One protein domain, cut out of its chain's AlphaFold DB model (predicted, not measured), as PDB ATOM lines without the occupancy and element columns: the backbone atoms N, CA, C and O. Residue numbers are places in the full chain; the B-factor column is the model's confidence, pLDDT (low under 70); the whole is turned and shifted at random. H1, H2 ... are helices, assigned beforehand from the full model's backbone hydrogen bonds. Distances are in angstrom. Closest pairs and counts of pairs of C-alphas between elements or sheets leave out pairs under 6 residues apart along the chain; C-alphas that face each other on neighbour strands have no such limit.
ATOM      1  N   LEU A 303      38.298  62.324 147.958       76.75
ATOM      2  CA  LEU A 303      37.224  61.700 148.740       76.75
ATOM      3  C   LEU A 303      37.751  60.954 149.961       76.75
ATOM      4  O   LEU A 303      37.038  60.823 150.953       76.75
ATOM      5  N   LEU A 304      39.004  60.508 149.910       81.50
ATOM      6  CA  LEU A 304      39.664  59.855 151.027       81.50
ATOM      7  C   LEU A 304      39.673  60.731 152.290       81.50
ATOM      8  O   LEU A 304      39.329  60.239 153.364       81.50
ATOM      9  N   LEU A 305      39.965  62.033 152.173       84.44
ATOM     10  CA  LEU A 305      39.882  62.957 153.311       84.44
ATOM     11  C   LEU A 305      38.478  62.927 153.920       84.44
ATOM     12  O   LEU A 305      38.317  62.777 155.131       84.44
ATOM     13  N   TYR A 306      37.450  63.010 153.075       85.94
ATOM     14  CA  TYR A 306      36.073  63.028 153.544       85.94
ATOM     15  C   TYR A 306      35.653  61.705 154.181       85.94
ATOM     16  O   TYR A 306      34.984  61.723 155.213       85.94
ATOM     17  N   LEU A 307      36.114  60.572 153.652       88.00
ATOM     18  CA  LEU A 307      35.919  59.262 154.267       88.00
ATOM     19  C   LEU A 307      36.535  59.209 155.672       88.00
ATOM     20  O   LEU A 307      35.860  58.818 156.622       88.00
ATOM     21  N   HIS A 308      37.776  59.669 155.834       90.50
ATOM     22  CA  HIS A 308      38.417  59.748 157.147       90.50
ATOM     23  C   HIS A 308      37.670  60.691 158.100       90.50
ATOM     24  O   HIS A 308      37.469  60.346 159.264       90.50
ATOM     25  N   THR A 309      37.178  61.841 157.624       90.50
ATOM     26  CA  THR A 309      36.346  62.743 158.447       90.50
ATOM     27  C   THR A 309      34.993  62.143 158.827       90.50
ATOM     28  O   THR A 309      34.536  62.344 159.953       90.50
ATOM     29  N   ALA A 310      34.374  61.349 157.948       91.88
ATOM     30  CA  ALA A 310      33.140  60.630 158.244       91.88
ATOM     31  C   ALA A 310      33.378  59.540 159.299       91.88
ATOM     32  O   ALA A 310      32.625  59.442 160.270       91.88
ATOM     33  N   LEU A 311      34.433  58.736 159.142       93.44
ATOM     34  CA  LEU A 311      34.776  57.657 160.072       93.44
ATOM     35  C   LEU A 311      35.230  58.199 161.433       93.44
ATOM     36  O   LEU A 311      34.774  57.711 162.467       93.44
ATOM     37  N   GLY A 312      36.054  59.249 161.444       93.19
ATOM     38  CA  GLY A 312      36.457  59.951 162.663       93.19
ATOM     39  C   GLY A 312      35.264  60.558 163.401       93.19
ATOM     40  O   GLY A 312      35.151  60.409 164.618       93.19
ATOM     41  N   GLY A 313      34.316  61.143 162.661       93.56
ATOM     42  CA  GLY A 313      33.038  61.601 163.203       93.56
ATOM     43  C   GLY A 313      32.217  60.487 163.832       93.56
ATOM     44  O   GLY A 313      31.754  60.628 164.963       93.56
ATOM     45  N   GLY A 314      32.079  59.362 163.132       94.69
ATOM     46  CA  GLY A 314      31.356  58.196 163.633       94.69
ATOM     47  C   GLY A 314      31.959  57.632 164.916       94.69
ATOM     48  O   GLY A 314      31.241  57.439 165.898       94.69
ATOM     49  N   ALA A 315      33.278  57.435 164.935       94.50
ATOM     50  CA  ALA A 315      34.002  56.942 166.102       94.50
ATOM     51  C   ALA A 315      33.877  57.895 167.298       94.50
ATOM     52  O   ALA A 315      33.596  57.460 168.414       94.50
ATOM     53  N   TRP A 316      34.025  59.202 167.064       95.12
ATOM     54  CA  TRP A 316      33.895  60.213 168.108       95.12
ATOM     55  C   TRP A 316      32.479  60.274 168.686       95.12
ATOM     56  O   TRP A 316      32.309  60.236 169.904       95.12
ATOM     57  N   GLY A 317      31.457  60.301 167.827       93.00
ATOM     58  CA  GLY A 317      30.056  60.304 168.253       93.00
ATOM     59  C   GLY A 317      29.691  59.056 169.060       93.00
ATOM     60  O   GLY A 317      29.055  59.163 170.109       93.00
ATOM     61  N   ALA A 318      30.154  57.881 168.619       94.31
ATOM     62  CA  ALA A 318      29.963  56.630 169.347       94.31
ATOM     63  C   ALA A 318      30.635  56.661 170.727       94.31
ATOM     64  O   ALA A 318      30.015  56.299 171.727       94.31
ATOM     65  N   LEU A 319      31.887  57.125 170.791       94.25
ATOM     66  CA  LEU A 319      32.659  57.202 172.029       94.25
ATOM     67  C   LEU A 319      31.999  58.132 173.050       94.25
ATOM     68  O   LEU A 319      31.922  57.795 174.230       94.25
ATOM     69  N   GLN A 320      31.504  59.288 172.611       93.00
ATOM     70  CA  GLN A 320      30.875  60.261 173.502       93.00
ATOM     71  C   GLN A 320      29.539  59.746 174.051       93.00
ATOM     72  O   GLN A 320      29.304  59.853 175.254       93.00
ATOM     73  N   ALA A 321      28.715  59.109 173.214       91.31
ATOM     74  CA  ALA A 321      27.477  58.468 173.661       91.31
ATOM     75  C   ALA A 321      27.748  57.288 174.614       91.31
ATOM     76  O   ALA A 321      27.059  57.124 175.621       91.31
ATOM     77  N   PHE A 322      28.798  56.502 174.352       94.94
ATOM     78  CA  PHE A 322      29.234  55.431 175.248       94.94
ATOM     79  C   PHE A 322      29.686  55.972 176.612       94.94
ATOM     80  O   PHE A 322      29.256  55.469 177.648       94.94
ATOM     81  N   ARG A 323      30.500  57.037 176.635       93.50
ATOM     82  CA  ARG A 323      30.951  57.690 177.879       93.50
ATOM     83  C   ARG A 323      29.802  58.280 178.694       93.50
ATOM     84  O   ARG A 323      29.905  58.335 179.915       93.50
ATOM     85  N   ALA A 324      28.733  58.709 178.030       92.31
ATOM     86  CA  ALA A 324      27.519  59.195 178.673       92.31
ATOM     87  C   ALA A 324      26.613  58.065 179.210       92.31
ATOM     88  O   ALA A 324      25.594  58.353 179.833       92.31
ATOM     89  N   GLY A 325      26.975  56.792 179.004       94.12
ATOM     90  CA  GLY A 325      26.192  55.644 179.465       94.12
ATOM     91  C   GLY A 325      24.904  55.422 178.667       94.12
ATOM     92  O   GLY A 325      23.942  54.876 179.204       94.12
ATOM     93  N   GLU A 326      24.856  55.864 177.407       94.44
ATOM     94  CA  GLU A 326      23.662  55.720 176.575       94.44
ATOM     95  C   GLU A 326      23.458  54.291 176.040       94.44
ATOM     96  O   GLU A 326      24.357  53.450 176.029       94.44
ATOM     97  N   SER A 327      22.242  54.005 175.564       96.38
ATOM     98  CA  SER A 327      21.904  52.701 174.978       96.38
ATOM     99  C   SER A 327      22.612  52.458 173.639       96.38
ATOM    100  O   SER A 327      22.914  53.394 172.899       96.38
ATOM    101  N   SER A 328      22.783  51.192 173.246       94.62
ATOM    102  CA  SER A 328      23.434  50.823 171.976       94.62
ATOM    103  C   SER A 328      22.778  51.454 170.741       94.62
ATOM    104  O   SER A 328      23.465  51.820 169.790       94.62
ATOM    105  N   GLN A 329      21.452  51.629 170.755       95.94
ATOM    106  CA  GLN A 329      20.734  52.308 169.669       95.94
ATOM    107  C   GLN A 329      21.079  53.797 169.601       95.94
ATOM    108  O   GLN A 329      21.211  54.359 168.513       95.94
ATOM    109  N   ALA A 330      21.223  54.441 170.758       92.44
ATOM    110  CA  ALA A 330      21.585  55.844 170.836       92.44
ATOM    111  C   ALA A 330      23.057  56.068 170.454       92.44
ATOM    112  O   ALA A 330      23.340  56.998 169.703       92.44
ATOM    113  N   ILE A 331      23.955  55.146 170.819       94.06
ATOM    114  CA  ILE A 331      25.354  55.121 170.356       94.06
ATOM    115  C   ILE A 331      25.422  55.021 168.828       94.06
ATOM    116  O   ILE A 331      26.086  55.835 168.186       94.06
ATOM    117  N   ALA A 332      24.697  54.075 168.221       94.31
ATOM    118  CA  ALA A 332      24.667  53.921 166.765       94.31
ATOM    119  C   ALA A 332      24.107  55.172 166.064       94.31
ATOM    120  O   ALA A 332      24.632  55.620 165.042       94.31
ATOM    121  N   ARG A 333      23.065  55.784 166.640       94.25
ATOM    122  CA  ARG A 333      22.489  57.033 166.134       94.25
ATOM    123  C   ARG A 333      23.476  58.196 166.247       94.25
ATOM    124  O   ARG A 333      23.593  58.965 165.298       94.25
ATOM    125  N   ALA A 334      24.181  58.323 167.368       91.75
ATOM    126  CA  ALA A 334      25.194  59.353 167.577       91.75
ATOM    127  C   ALA A 334      26.359  59.197 166.593       91.75
ATOM    128  O   ALA A 334      26.783  60.187 165.995       91.75
ATOM    129  N   ALA A 335      26.813  57.963 166.353       93.56
ATOM    130  CA  ALA A 335      27.826  57.657 165.351       93.56
ATOM    131  C   ALA A 335      27.387  58.119 163.954       93.56
ATOM    132  O   ALA A 335      28.087  58.894 163.307       93.56
ATOM    133  N   LEU A 336      26.190  57.720 163.512       94.19
ATOM    134  CA  LEU A 336      25.678  58.080 162.188       94.19
ATOM    135  C   LEU A 336      25.507  59.596 162.022       94.19
ATOM    136  O   LEU A 336      25.957  60.162 161.030       94.19
ATOM    137  N   ARG A 337      24.877  60.264 162.996       93.88
ATOM    138  CA  ARG A 337      24.652  61.717 162.940       93.88
ATOM    139  C   ARG A 337      25.966  62.480 162.871       93.88
ATOM    140  O   ARG A 337      26.142  63.329 162.002       93.88
ATOM    141  N   THR A 338      26.901  62.136 163.751       92.44
ATOM    142  CA  THR A 338      28.197  62.813 163.816       92.44
ATOM    143  C   THR A 338      28.993  62.562 162.541       92.44
ATOM    144  O   THR A 338      29.489  63.516 161.961       92.44
ATOM    145  N   SER A 339      29.023  61.324 162.035       93.38
ATOM    146  CA  SER A 339      29.668  60.963 160.764       93.38
ATOM    147  C   SER A 339      29.161  61.782 159.569       93.38
ATOM    148  O   SER A 339      29.947  62.264 158.748       93.38
ATOM    149  N   LEU A 340      27.841  61.980 159.489       92.06
ATOM    150  CA  LEU A 340      27.220  62.767 158.425       92.06
ATOM    151  C   LEU A 340      27.607  64.245 158.523       92.06
ATOM    152  O   LEU A 340      28.022  64.821 157.523       92.06
ATOM    153  N   VAL A 341      27.525  64.863 159.706       90.94
ATOM    154  CA  VAL A 341      27.892  66.286 159.849       90.94
ATOM    155  C   VAL A 341      29.373  66.516 159.571       90.94
ATOM    156  O   VAL A 341      29.717  67.449 158.846       90.94
ATOM    157  N   THR A 342      30.252  65.672 160.117       89.94
ATOM    158  CA  THR A 342      31.707  65.874 160.033       89.94
ATOM    159  C   THR A 342      32.274  65.743 158.636       89.94
ATOM    160  O   THR A 342      33.372  66.244 158.404       89.94
ATOM    161  N   SER A 343      31.550  65.089 157.731       87.81
ATOM    162  CA  SER A 343      31.897  65.002 156.318       87.81
ATOM    163  C   SER A 343      31.135  66.036 155.488       87.81
ATOM    164  O   SER A 343      31.758  66.822 154.778       87.81
ATOM    165  N   LEU A 344      29.804  66.107 155.608       86.38
ATOM    166  CA  LEU A 344      28.966  66.939 154.738       86.38
ATOM    167  C   LEU A 344      29.173  68.438 154.944       86.38
ATOM    168  O   LEU A 344      29.219  69.174 153.963       86.38
ATOM    169  N   VAL A 345      29.304  68.912 156.188       85.19
ATOM    170  CA  VAL A 345      29.484  70.352 156.436       85.19
ATOM    171  C   VAL A 345      30.797  70.846 155.821       85.19
ATOM    172  O   VAL A 345      30.748  71.794 155.038       85.19
ATOM    173  N   PRO A 346      31.954  70.198 156.052       81.75
ATOM    174  CA  PRO A 346      33.190  70.552 155.357       81.75
ATOM    175  C   PRO A 346      33.118  70.397 153.838       81.75
ATOM    176  O   PRO A 346      33.605  71.285 153.145       81.75
ATOM    177  N   ILE A 347      32.497  69.334 153.304       82.50
ATOM    178  CA  ILE A 347      32.322  69.171 151.849       82.50
ATOM    179  C   ILE A 347      31.573  70.373 151.267       82.50
ATOM    180  O   ILE A 347      32.048  70.997 150.322       82.50
ATOM    181  N   CYS A 348      30.417  70.717 151.834       79.81
ATOM    182  CA  CYS A 348      29.552  71.760 151.291       79.81
ATOM    183  C   CYS A 348      30.123  73.165 151.510       79.81
ATOM    184  O   CYS A 348      30.041  74.006 150.617       79.81
ATOM    185  N   VAL A 349      30.694  73.428 152.689       77.44
ATOM    186  CA  VAL A 349      31.147  74.772 153.076       77.44
ATOM    187  C   VAL A 349      32.574  75.037 152.616       77.44
ATOM    188  O   VAL A 349      32.835  76.079 152.028       77.44
ATOM    189  N   VAL A 350      33.505  74.117 152.867       76.38
ATOM    190  CA  VAL A 350      34.927  74.315 152.547       76.38
ATOM    191  C   VAL A 350      35.233  73.758 151.163       76.38
ATOM    192  O   VAL A 350      35.716  74.493 150.309       76.38
ATOM    193  N   GLY A 351      34.898  72.492 150.908       74.50
ATOM    194  CA  GLY A 351      35.154  71.830 149.627       74.50
ATOM    195  C   GLY A 351      34.486  72.555 148.457       74.50
ATOM    196  O   GLY A 351      35.140  72.860 147.461       74.50
ATOM    197  N   GLY A 352      33.206  72.903 148.605       75.56
ATOM    198  CA  GLY A 352      32.442  73.661 147.616       75.56
ATOM    199  C   GLY A 352      33.029  75.047 147.348       75.56
ATOM    200  O   GLY A 352      33.211  75.415 146.189       75.56
ATOM    201  N   MET A 353      33.399  75.791 148.396       74.81
ATOM    202  CA  MET A 353      33.984  77.129 148.244       74.81
ATOM    203  C   MET A 353      35.384  77.090 147.638       74.81
ATOM    204  O   MET A 353      35.675  77.905 146.772       74.81
ATOM    205  N   VAL A 354      36.232  76.133 148.026       74.44
ATOM    206  CA  VAL A 354      37.563  75.947 147.422       74.44
ATOM    207  C   VAL A 354      37.435  75.548 145.953       74.44
ATOM    208  O   VAL A 354      38.144  76.084 145.106       74.44
ATOM    209  N   THR A 355      36.495  74.658 145.625       76.88
ATOM    210  CA  THR A 355      36.229  74.249 144.237       76.88
ATOM    211  C   THR A 355      35.756  75.433 143.400       76.88
ATOM    212  O   THR A 355      36.288  75.670 142.317       76.88
ATOM    213  N   LEU A 356      34.802  76.215 143.915       78.38
ATOM    214  CA  LEU A 356      34.297  77.404 143.234       78.38
ATOM    215  C   LEU A 356      35.378  78.484 143.101       78.38
ATOM    216  O   LEU A 356      35.515  79.070 142.032       78.38
ATOM    217  N   TYR A 357      36.172  78.711 144.149       77.94
ATOM    218  CA  TYR A 357      37.301  79.639 144.122       77.94
ATOM    219  C   TYR A 357      38.311  79.247 143.048       77.94
ATOM    220  O   TYR A 357      38.655  80.074 142.213       77.94
ATOM    221  N   ASN A 358      38.734  77.982 143.012       75.75
ATOM    222  CA  ASN A 358      39.676  77.495 142.008       75.75
ATOM    223  C   ASN A 358      39.095  77.591 140.592       75.75
ATOM    224  O   ASN A 358      39.815  77.939 139.659       75.75
ATOM    225  N   TYR A 359      37.799  77.317 140.426       80.25
ATOM    226  CA  TYR A 359      37.112  77.473 139.145       80.25
ATOM    227  C   TYR A 359      37.113  78.931 138.670       80.25
ATOM    228  O   TYR A 359      37.456  79.193 137.518       80.25
ATOM    229  N   VAL A 360      36.767  79.880 139.545       80.56
ATOM    230  CA  VAL A 360      36.744  81.311 139.207       80.56
ATOM    231  C   VAL A 360      38.157  81.847 138.995       80.56
ATOM    232  O   VAL A 360      38.399  82.505 137.990       80.56
ATOM    233  N   ARG A 361      39.114  81.528 139.877       78.00
ATOM    234  CA  ARG A 361      40.506  81.993 139.774       78.00
ATOM    235  C   ARG A 361      41.134  81.636 138.428       78.00
ATOM    236  O   ARG A 361      41.808  82.476 137.849       78.00
ATOM    237  N   ARG A 362      40.859  80.441 137.900       78.19
ATOM    238  CA  ARG A 362      41.373  80.000 136.592       78.19
ATOM    239  C   ARG A 362      40.906  80.841 135.405       78.19
ATOM    240  O   ARG A 362      41.584  80.842 134.383       78.19
ATOM    241  N   GLN A 363      39.764  81.514 135.536       79.38
ATOM    242  CA  GLN A 363      39.104  82.272 134.467       79.38
ATOM    243  C   GLN A 363      39.298  83.784 134.577       79.38
ATOM    244  O   GLN A 363      38.862  84.519 133.695       79.38
ATOM    245  N   VAL A 364      39.861  84.258 135.686       79.56
ATOM    246  CA  VAL A 364      39.972  85.682 135.975       79.56
ATOM    247  C   VAL A 364      41.416  86.123 135.772       79.56
ATOM    248  O   VAL A 364      42.327  85.628 136.434       79.56
ATOM    249  N   ASP A 365      41.583  87.103 134.888       77.06
ATOM    250  CA  ASP A 365      42.881  87.678 134.522       77.06
ATOM    251  C   ASP A 365      43.259  88.895 135.381       77.06
ATOM    252  O   ASP A 365      44.431  89.247 135.477       77.06
ATOM    253  N   ASP A 366      42.267  89.507 136.035       72.56
ATOM    254  CA  ASP A 366      42.425  90.710 136.851       72.56
ATOM    255  C   ASP A 366      42.270  90.427 138.358       72.56
ATOM    256  O   ASP A 366      41.413  89.643 138.777       72.56
ATOM    257  N   PRO A 367      42.982  91.153 139.231       70.31
ATOM    258  CA  PRO A 367      42.814  91.012 140.678       70.31
ATOM    259  C   PRO A 367      41.436  91.485 141.177       70.31
ATOM    260  O   PRO A 367      40.919  90.993 142.183       70.31
ATOM    261  N   LEU A 368      40.801  92.438 140.483       74.69
ATOM    262  CA  LEU A 368      39.566  93.077 140.949       74.69
ATOM    263  C   LEU A 368      38.359  92.112 141.002       74.69
ATOM    264  O   LEU A 368      37.686  92.076 142.039       74.69
ATOM    265  N   PRO A 369      38.063  91.300 139.966       75.25
ATOM    266  CA  PRO A 369      37.016  90.283 140.060       75.25
ATOM    267  C   PRO A 369      37.323  89.196 141.096       75.25
ATOM    268  O   PRO A 369      36.395  88.711 141.742       75.25
ATOM    269  N   LEU A 370      38.597  88.848 141.316       72.50
ATOM    270  CA  LEU A 370      38.986  87.883 142.348       72.50
ATOM    271  C   LEU A 370      38.720  88.429 143.757       72.50
ATOM    272  O   LEU A 370      38.161  87.734 144.605       72.50
ATOM    273  N   MET A 371      39.040  89.701 143.987       72.56
ATOM    274  CA  MET A 371      38.739  90.408 145.230       72.56
ATOM    275  C   MET A 371      37.228  90.508 145.481       72.56
ATOM    276  O   MET A 371      36.758  90.281 146.602       72.56
ATOM    277  N   ALA A 372      36.452  90.820 144.439       73.94
ATOM    278  CA  ALA A 372      34.994  90.849 144.513       73.94
ATOM    279  C   ALA A 372      34.422  89.457 144.820       73.94
ATOM    280  O   ALA A 372      33.542  89.335 145.672       73.94
ATOM    281  N   PHE A 373      34.960  88.411 144.185       78.56
ATOM    282  CA  PHE A 373      34.594  87.025 144.455       78.56
ATOM    283  C   PHE A 373      34.904  86.642 145.906       78.56
ATOM    284  O   PHE A 373      34.007  86.187 146.605       78.56
ATOM    285  N   HIS A 374      36.115  86.911 146.401       74.31
ATOM    286  CA  HIS A 374      36.504  86.618 147.783       74.31
ATOM    287  C   HIS A 374      35.595  87.323 148.804       74.31
ATOM    288  O   HIS A 374      35.078  86.698 149.734       74.31
ATOM    289  N   THR A 375      35.336  88.616 148.589       73.00
ATOM    290  CA  THR A 375      34.424  89.407 149.431       73.00
ATOM    291  C   THR A 375      33.004  88.833 149.390       73.00
ATOM    292  O   THR A 375      32.358  88.677 150.428       73.00
ATOM    293  N   GLY A 376      32.523  88.465 148.200       74.00
ATOM    294  CA  GLY A 376      31.230  87.815 148.003       74.00
ATOM    295  C   GLY A 376      31.133  86.458 148.704       74.00
ATOM    296  O   GLY A 376      30.137  86.198 149.375       74.00
ATOM    297  N   SER A 377      32.171  85.622 148.627       73.19
ATOM    298  CA  SER A 377      32.237  84.321 149.303       73.19
ATOM    299  C   SER A 377      32.196  84.468 150.820       73.19
ATOM    300  O   SER A 377      31.446  83.750 151.475       73.19
ATOM    301  N   MET A 378      32.923  85.433 151.391       71.50
ATOM    302  CA  MET A 378      32.843  85.723 152.824       71.50
ATOM    303  C   MET A 378      31.424  86.127 153.244       71.50
ATOM    304  O   MET A 378      30.911  85.633 154.248       71.50
ATOM    305  N   LEU A 379      30.753  86.981 152.464       69.19
ATOM    306  CA  LEU A 379      29.358  87.354 152.720       69.19
ATOM    307  C   LEU A 379      28.395  86.171 152.540       69.19
ATOM    308  O   LEU A 379      27.422  86.059 153.284       69.19
ATOM    309  N   ALA A 380      28.681  85.255 151.615       71.50
ATOM    310  CA  ALA A 380      27.905  84.036 151.409       71.50
ATOM    311  C   ALA A 380      28.016  83.038 152.575       71.50
ATOM    312  O   ALA A 380      27.163  82.161 152.695       71.50
ATOM    313  N   LEU A 381      29.009  83.182 153.464       73.12
ATOM    314  CA  LEU A 381      29.089  82.421 154.717       73.12
ATOM    315  C   LEU A 381      28.183  82.995 155.815       73.12
ATOM    316  O   LEU A 381      27.900  82.300 156.787       73.12
ATOM    317  N   TYR A 382      27.675  84.224 155.678       72.19
ATOM    318  CA  TYR A 382      26.818  84.856 156.687       72.19
ATOM    319  C   TYR A 382      25.577  84.022 157.076       72.19
ATOM    320  O   TYR A 382      25.298  83.907 158.273       72.19
ATOM    321  N   PRO A 383      24.855  83.361 156.143       74.38
ATOM    322  CA  PRO A 383      23.748  82.470 156.488       74.38
ATOM    323  C   PRO A 383      24.131  81.309 157.416       74.38
ATOM    324  O   PRO A 383      23.271  80.809 158.143       74.38
ATOM    325  N   LEU A 384      25.408  80.897 157.454       76.31
ATOM    326  CA  LEU A 384      25.866  79.831 158.348       76.31
ATOM    327  C   LEU A 384      25.683  80.196 159.821       76.31
ATOM    328  O   LEU A 384      25.451  79.300 160.623       76.31
ATOM    329  N   ILE A 385      25.670  81.483 160.182       76.25
ATOM    330  CA  ILE A 385      25.389  81.927 161.559       76.25
ATOM    331  C   ILE A 385      24.022  81.414 162.044       76.25
ATOM    332  O   ILE A 385      23.852  81.133 163.229       76.25
ATOM    333  N   PHE A 386      23.058  81.242 161.136       78.69
ATOM    334  CA  PHE A 386      21.725  80.735 161.463       78.69
ATOM    335  C   PHE A 386      21.612  79.210 161.347       78.69
ATOM    336  O   PHE A 386      20.778  78.610 162.019       78.69
ATOM    337  N   ILE A 387      22.440  78.576 160.511       80.62
ATOM    338  CA  ILE A 387      22.388  77.129 160.243       80.62
ATOM    339  C   ILE A 387      23.238  76.345 161.249       80.62
ATOM    340  O   ILE A 387      22.800  75.308 161.747       80.62
ATOM    341  N   MET A 388      24.430  76.845 161.585       83.00
ATOM    342  CA  MET A 388      25.381  76.162 162.466       83.00
ATOM    343  C   MET A 388      24.800  75.803 163.841       83.00
ATOM    344  O   MET A 388      25.011  74.669 164.261       83.00
ATOM    345  N   PRO A 389      23.987  76.646 164.510       85.06
ATOM    346  CA  PRO A 389      23.364  76.256 165.776       85.06
ATOM    347  C   PRO A 389      22.436  75.038 165.657       85.06
ATOM    348  O   PRO A 389      22.389  74.203 166.558       85.06
ATOM    349  N   ALA A 390      21.705  74.907 164.545       86.44
ATOM    350  CA  ALA A 390      20.844  73.748 164.304       86.44
ATOM    351  C   ALA A 390      21.669  72.481 164.030       86.44
ATOM    352  O   ALA A 390      21.310  71.395 164.489       86.44
ATOM    353  N   VAL A 391      22.794  72.628 163.323       86.75
ATOM    354  CA  VAL A 391      23.765  71.550 163.094       86.75
ATOM    355  C   VAL A 391      24.386  71.089 164.416       86.75
ATOM    356  O   VAL A 391      24.382  69.891 164.702       86.75
ATOM    357  N   ASP A 392      24.842  72.028 165.248       85.62
ATOM    358  CA  ASP A 392      25.432  71.755 166.563       85.62
ATOM    359  C   ASP A 392      24.434  71.071 167.505       85.62
ATOM    360  O   ASP A 392      24.800  70.158 168.243       85.62
ATOM    361  N   ALA A 393      23.158  71.459 167.452       86.75
ATOM    362  CA  ALA A 393      22.105  70.802 168.218       86.75
ATOM    363  C   ALA A 393      21.819  69.368 167.729       86.75
ATOM    364  O   ALA A 393      21.473  68.497 168.530       86.75
ATOM    365  N   TRP A 394      21.947  69.103 166.425       87.75
ATOM    366  CA  TRP A 394      21.676  67.784 165.844       87.75
ATOM    367  C   TRP A 394      22.820  66.783 166.053       87.75
ATOM    368  O   TRP A 394      22.563  65.606 166.330       87.75
ATOM    369  N   ALA A 395      24.067  67.250 165.946       87.69
ATOM    370  CA  ALA A 395      25.278  66.478 166.207       87.69
ATOM    371  C   ALA A 395      26.231  67.264 167.128       87.69
ATOM    372  O   ALA A 395      27.192  67.880 166.656       87.69
ATOM    373  N   PRO A 396      25.995  67.235 168.452       80.69
ATOM    374  CA  PRO A 396      26.855  67.918 169.408       80.69
ATOM    375  C   PRO A 396      28.303  67.449 169.275       80.69
ATOM    376  O   PRO A 396      28.566  66.256 169.129       80.69
ATOM    377  N   MET A 397      29.254  68.381 169.365       78.69
ATOM    378  CA  MET A 397      30.693  68.083 169.329       78.69
ATOM    379  C   MET A 397      31.198  67.467 168.011       78.69
ATOM    380  O   MET A 397      32.275  66.863 168.004       78.69
ATOM    381  N   TRP A 398      30.482  67.644 166.892       87.12
ATOM    382  CA  TRP A 398      30.930  67.180 165.573       87.12
ATOM    383  C   TRP A 398      32.325  67.716 165.208       87.12
ATOM    384  O   TRP A 398      33.127  66.981 164.642       87.12
ATOM    385  N   ILE A 399      32.689  68.927 165.646       86.75
ATOM    386  CA  ILE A 399      34.046  69.479 165.470       86.75
ATOM    387  C   ILE A 399      35.126  68.527 166.020       86.75
ATOM    388  O   ILE A 399      36.153  68.328 165.378       86.75
ATOM    389  N   GLY A 400      34.893  67.873 167.164       85.06
ATOM    390  CA  GLY A 400      35.833  66.884 167.707       85.06
ATOM    391  C   GLY A 400      36.000  65.673 166.786       85.06
ATOM    392  O   GLY A 400      37.117  65.232 166.530       85.06
ATOM    393  N   GLY A 401      34.901  65.196 166.202       87.44
ATOM    394  CA  GLY A 401      34.923  64.122 165.212       87.44
ATOM    395  C   GLY A 401      35.647  64.502 163.920       87.44
ATOM    396  O   GLY A 401      36.363  63.686 163.342       87.44
ATOM    397  N   HIS A 402      35.527  65.764 163.510       89.06
ATOM    398  CA  HIS A 402      36.268  66.319 162.385       89.06
ATOM    399  C   HIS A 402      37.783  66.305 162.641       89.06
ATOM    400  O   HIS A 402      38.537  65.823 161.800       89.06
ATOM    401  N   VAL A 403      38.225  66.735 163.831       89.00
ATOM    402  CA  VAL A 403      39.643  66.691 164.240       89.00
ATOM    403  C   VAL A 403      40.178  65.257 164.254       89.00
ATOM    404  O   VAL A 403      41.245  65.000 163.699       89.00
ATOM    405  N   VAL A 404      39.433  64.308 164.832       91.50
ATOM    406  CA  VAL A 404      39.816  62.883 164.843       91.50
ATOM    407  C   VAL A 404      39.995  62.355 163.421       91.50
ATOM    408  O   VAL A 404      40.976  61.673 163.128       91.50
ATOM    409  N   GLY A 405      39.074  62.696 162.522       90.38
ATOM    410  CA  GLY A 405      39.169  62.304 161.122       90.38
ATOM    411  C   GLY A 405      40.361  62.921 160.394       90.38
ATOM    412  O   GLY A 405      41.056  62.217 159.670       90.38
ATOM    413  N   PHE A 406      40.659  64.198 160.636       87.50
ATOM    414  CA  PHE A 406      41.840  64.866 160.083       87.50
ATOM    415  C   PHE A 406      43.150  64.224 160.551       87.50
ATOM    416  O   PHE A 406      44.022  63.938 159.734       87.50
ATOM    417  N   ILE A 407      43.276  63.938 161.850       88.56
ATOM    418  CA  ILE A 407      44.444  63.236 162.402       88.56
ATOM    419  C   ILE A 407      44.559  61.842 161.787       88.56
ATOM    420  O   ILE A 407      45.655  61.427 161.416       88.56
ATOM    421  N   SER A 408      43.438  61.133 161.634       89.94
ATOM    422  CA  SER A 408      43.409  59.823 160.985       89.94
ATOM    423  C   SER A 408      43.873  59.900 159.529       89.94
ATOM    424  O   SER A 408      44.684  59.076 159.121       89.94
ATOM    425  N   PHE A 409      43.417  60.899 158.770       86.50
ATOM    426  CA  PHE A 409      43.823  61.111 157.383       86.50
ATOM    427  C   PHE A 409      45.314  61.430 157.267       86.50
ATOM    428  O   PHE A 409      46.017  60.779 156.506       86.50
ATOM    429  N   PHE A 410      45.833  62.378 158.050       82.31
ATOM    430  CA  PHE A 410      47.257  62.717 158.002       82.31
ATOM    431  C   PHE A 410      48.151  61.583 158.509       82.31
ATOM    432  O   PHE A 410      49.207  61.339 157.932       82.31
ATOM    433  N   THR A 411      47.709  60.835 159.525       83.25
ATOM    434  CA  THR A 411      48.387  59.598 159.949       83.25
ATOM    435  C   THR A 411      48.392  58.571 158.821       83.25
ATOM    436  O   THR A 411      49.423  57.961 158.561       83.25
ATOM    437  N   TYR A 412      47.267  58.396 158.123       83.12
ATOM    438  CA  TYR A 412      47.186  57.510 156.965       83.12
ATOM    439  C   TYR A 412      48.163  57.943 155.873       83.12
ATOM    440  O   TYR A 412      48.948  57.117 155.416       83.12
ATOM    441  N   LEU A 413      48.174  59.226 155.496       76.12
ATOM    442  CA  LEU A 413      49.088  59.741 154.477       76.12
ATOM    443  C   LEU A 413      50.556  59.522 154.872       76.12
ATOM    444  O   LEU A 413      51.357  59.147 154.025       76.12
ATOM    445  N   TYR A 414      50.891  59.705 156.154       70.88
ATOM    446  CA  TYR A 414      52.238  59.472 156.676       70.88
ATOM    447  C   TYR A 414      52.637  57.990 156.633       70.88
ATOM    448  O   TYR A 414      53.741  57.663 156.225       70.88
ATOM    449  N   VAL A 415      51.744  57.083 157.040       73.56
ATOM    450  CA  VAL A 415      52.032  55.636 157.101       73.56
ATOM    451  C   VAL A 415      52.025  54.979 155.718       73.56
ATOM    452  O   VAL A 415      52.667  53.951 155.527       73.56
ATOM    453  N   THR A 416      51.289  55.539 154.758       67.38
ATOM    454  CA  THR A 416      51.172  54.984 153.400       67.38
ATOM    455  C   THR A 416      52.136  55.608 152.395       67.38
ATOM    456  O   THR A 416      52.025  55.308 151.208       67.38
ATOM    457  N   ASP A 417      53.064  56.462 152.848       60.03
ATOM    458  CA  ASP A 417      53.964  57.245 151.990       60.03
ATOM    459  C   ASP A 417      53.211  57.979 150.869       60.03
ATOM    460  O   ASP A 417      53.703  58.121 149.746       60.03
ATOM    461  N   ALA A 418      51.988  58.431 151.159       60.56
ATOM    462  CA  ALA A 418      51.146  59.059 150.161       60.56
ATOM    463  C   ALA A 418      51.821  60.335 149.645       60.56
ATOM    464  O   ALA A 418      52.172  61.237 150.411       60.56
ATOM    465  N   ASP A 419      51.946  60.431 148.321       57.38
ATOM    466  CA  ASP A 419      52.735  61.469 147.646       57.38
ATOM    467  C   ASP A 419      52.303  62.906 147.973       57.38
ATOM    468  O   ASP A 419      53.080  63.842 147.803       57.38
ATOM    469  N   LEU A 420      51.079  63.079 148.482       54.72
ATOM    470  CA  LEU A 420      50.517  64.351 148.946       54.72
ATOM    471  C   LEU A 420      51.348  65.031 150.048       54.72
ATOM    472  O   LEU A 420      51.261  66.249 150.180       54.72
ATOM    473  N   LEU A 421      52.126  64.277 150.838       50.84
ATOM    474  CA  LEU A 421      52.966  64.827 151.913       50.84
ATOM    475  C   LEU A 421      54.449  64.962 151.550       50.84
ATOM    476  O   LEU A 421      55.192  65.574 152.319       50.84
ATOM    477  N   LYS A 422      54.902  64.429 150.404       60.41
ATOM    478  CA  LYS A 422      56.289  64.617 149.958       60.41
ATOM    479  C   LYS A 422      56.477  66.077 149.560       60.41
ATOM    480  O   LYS A 422      56.061  66.508 148.485       60.41
TER     481      LYS A 422
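What this domain is: This is residues 303 to 422 of the 473 residues of an uncharacterized protein of Thecamonas trahens ATCC 50062 (UniProt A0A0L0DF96). One long helix, H2, makes the length of a flat, loose frame; H1 packs antiparallel on its first part, and H3 and H4 return along it as a bowed row with few contacts. H5 crosses H1 and H2 near its own start and extends away from H2. The printed part has 120 residues with five named helices, H1 to H5 in order, and no named strand: all helix. It is loose, with a radius of gyration of the C-alphas of 17.5 A, and spans 57 by 41 by 15 A.

How they stand to each other: H1, residues 303 to 323, touches H2, residues 328 to 361, in a helical hairpin at a shallow tilt of 31 degrees; their closest C-alphas, of Gly 314 and Ala 335, are 4.0 A apart. H2 is the hub, touching three helices. Its residues 353 to 361 alone touch H3, residues 367 to 380, in a second helical hairpin; the closest C-alphas, of Arg 361 and Leu 370, are 6.6 A apart. H4, residues 384 to 394, is close to H2 but not clearly touching, with the closest C-alphas, of Arg 337 and Trp 394, 7.4 A apart. H5, residues 398 to 415, touches H1 at a steep tilt of 53 degrees, with the closest C-alphas, of Gly 313 and Gly 401, 3.7 A apart. Residues 398 to 402 of H5 alone touch H2, only just about perpendicular at 71 degrees; the closest C-alphas, of Thr 342 and His 402, are 5.2 A apart. H3 and H4 are apart. Every O i to N i+4 pair is within hydrogen-bond range in H1, H3 and H5, against 27 of 30 in H2 and 5 of 7 in H4.

Where its parts are: H1 begins at C-alpha 303 (37.224, 61.700, 148.740) and is 30.1 A long. H2 measures 48.0 A, H3 19.6 A and H4 14.8 A. H5, 25.5 A, ends at C-alpha 415 (52.032, 55.636, 157.101).

The domain as a whole: The C-alphas farthest apart, of Gly 325 and Asp 365, are 57.7 A apart. Residues 362 to 368 stand free. The four links are tight, and the printed part has no cut. The pLDDT is under 70 at residue 379 and residues 416 to 422.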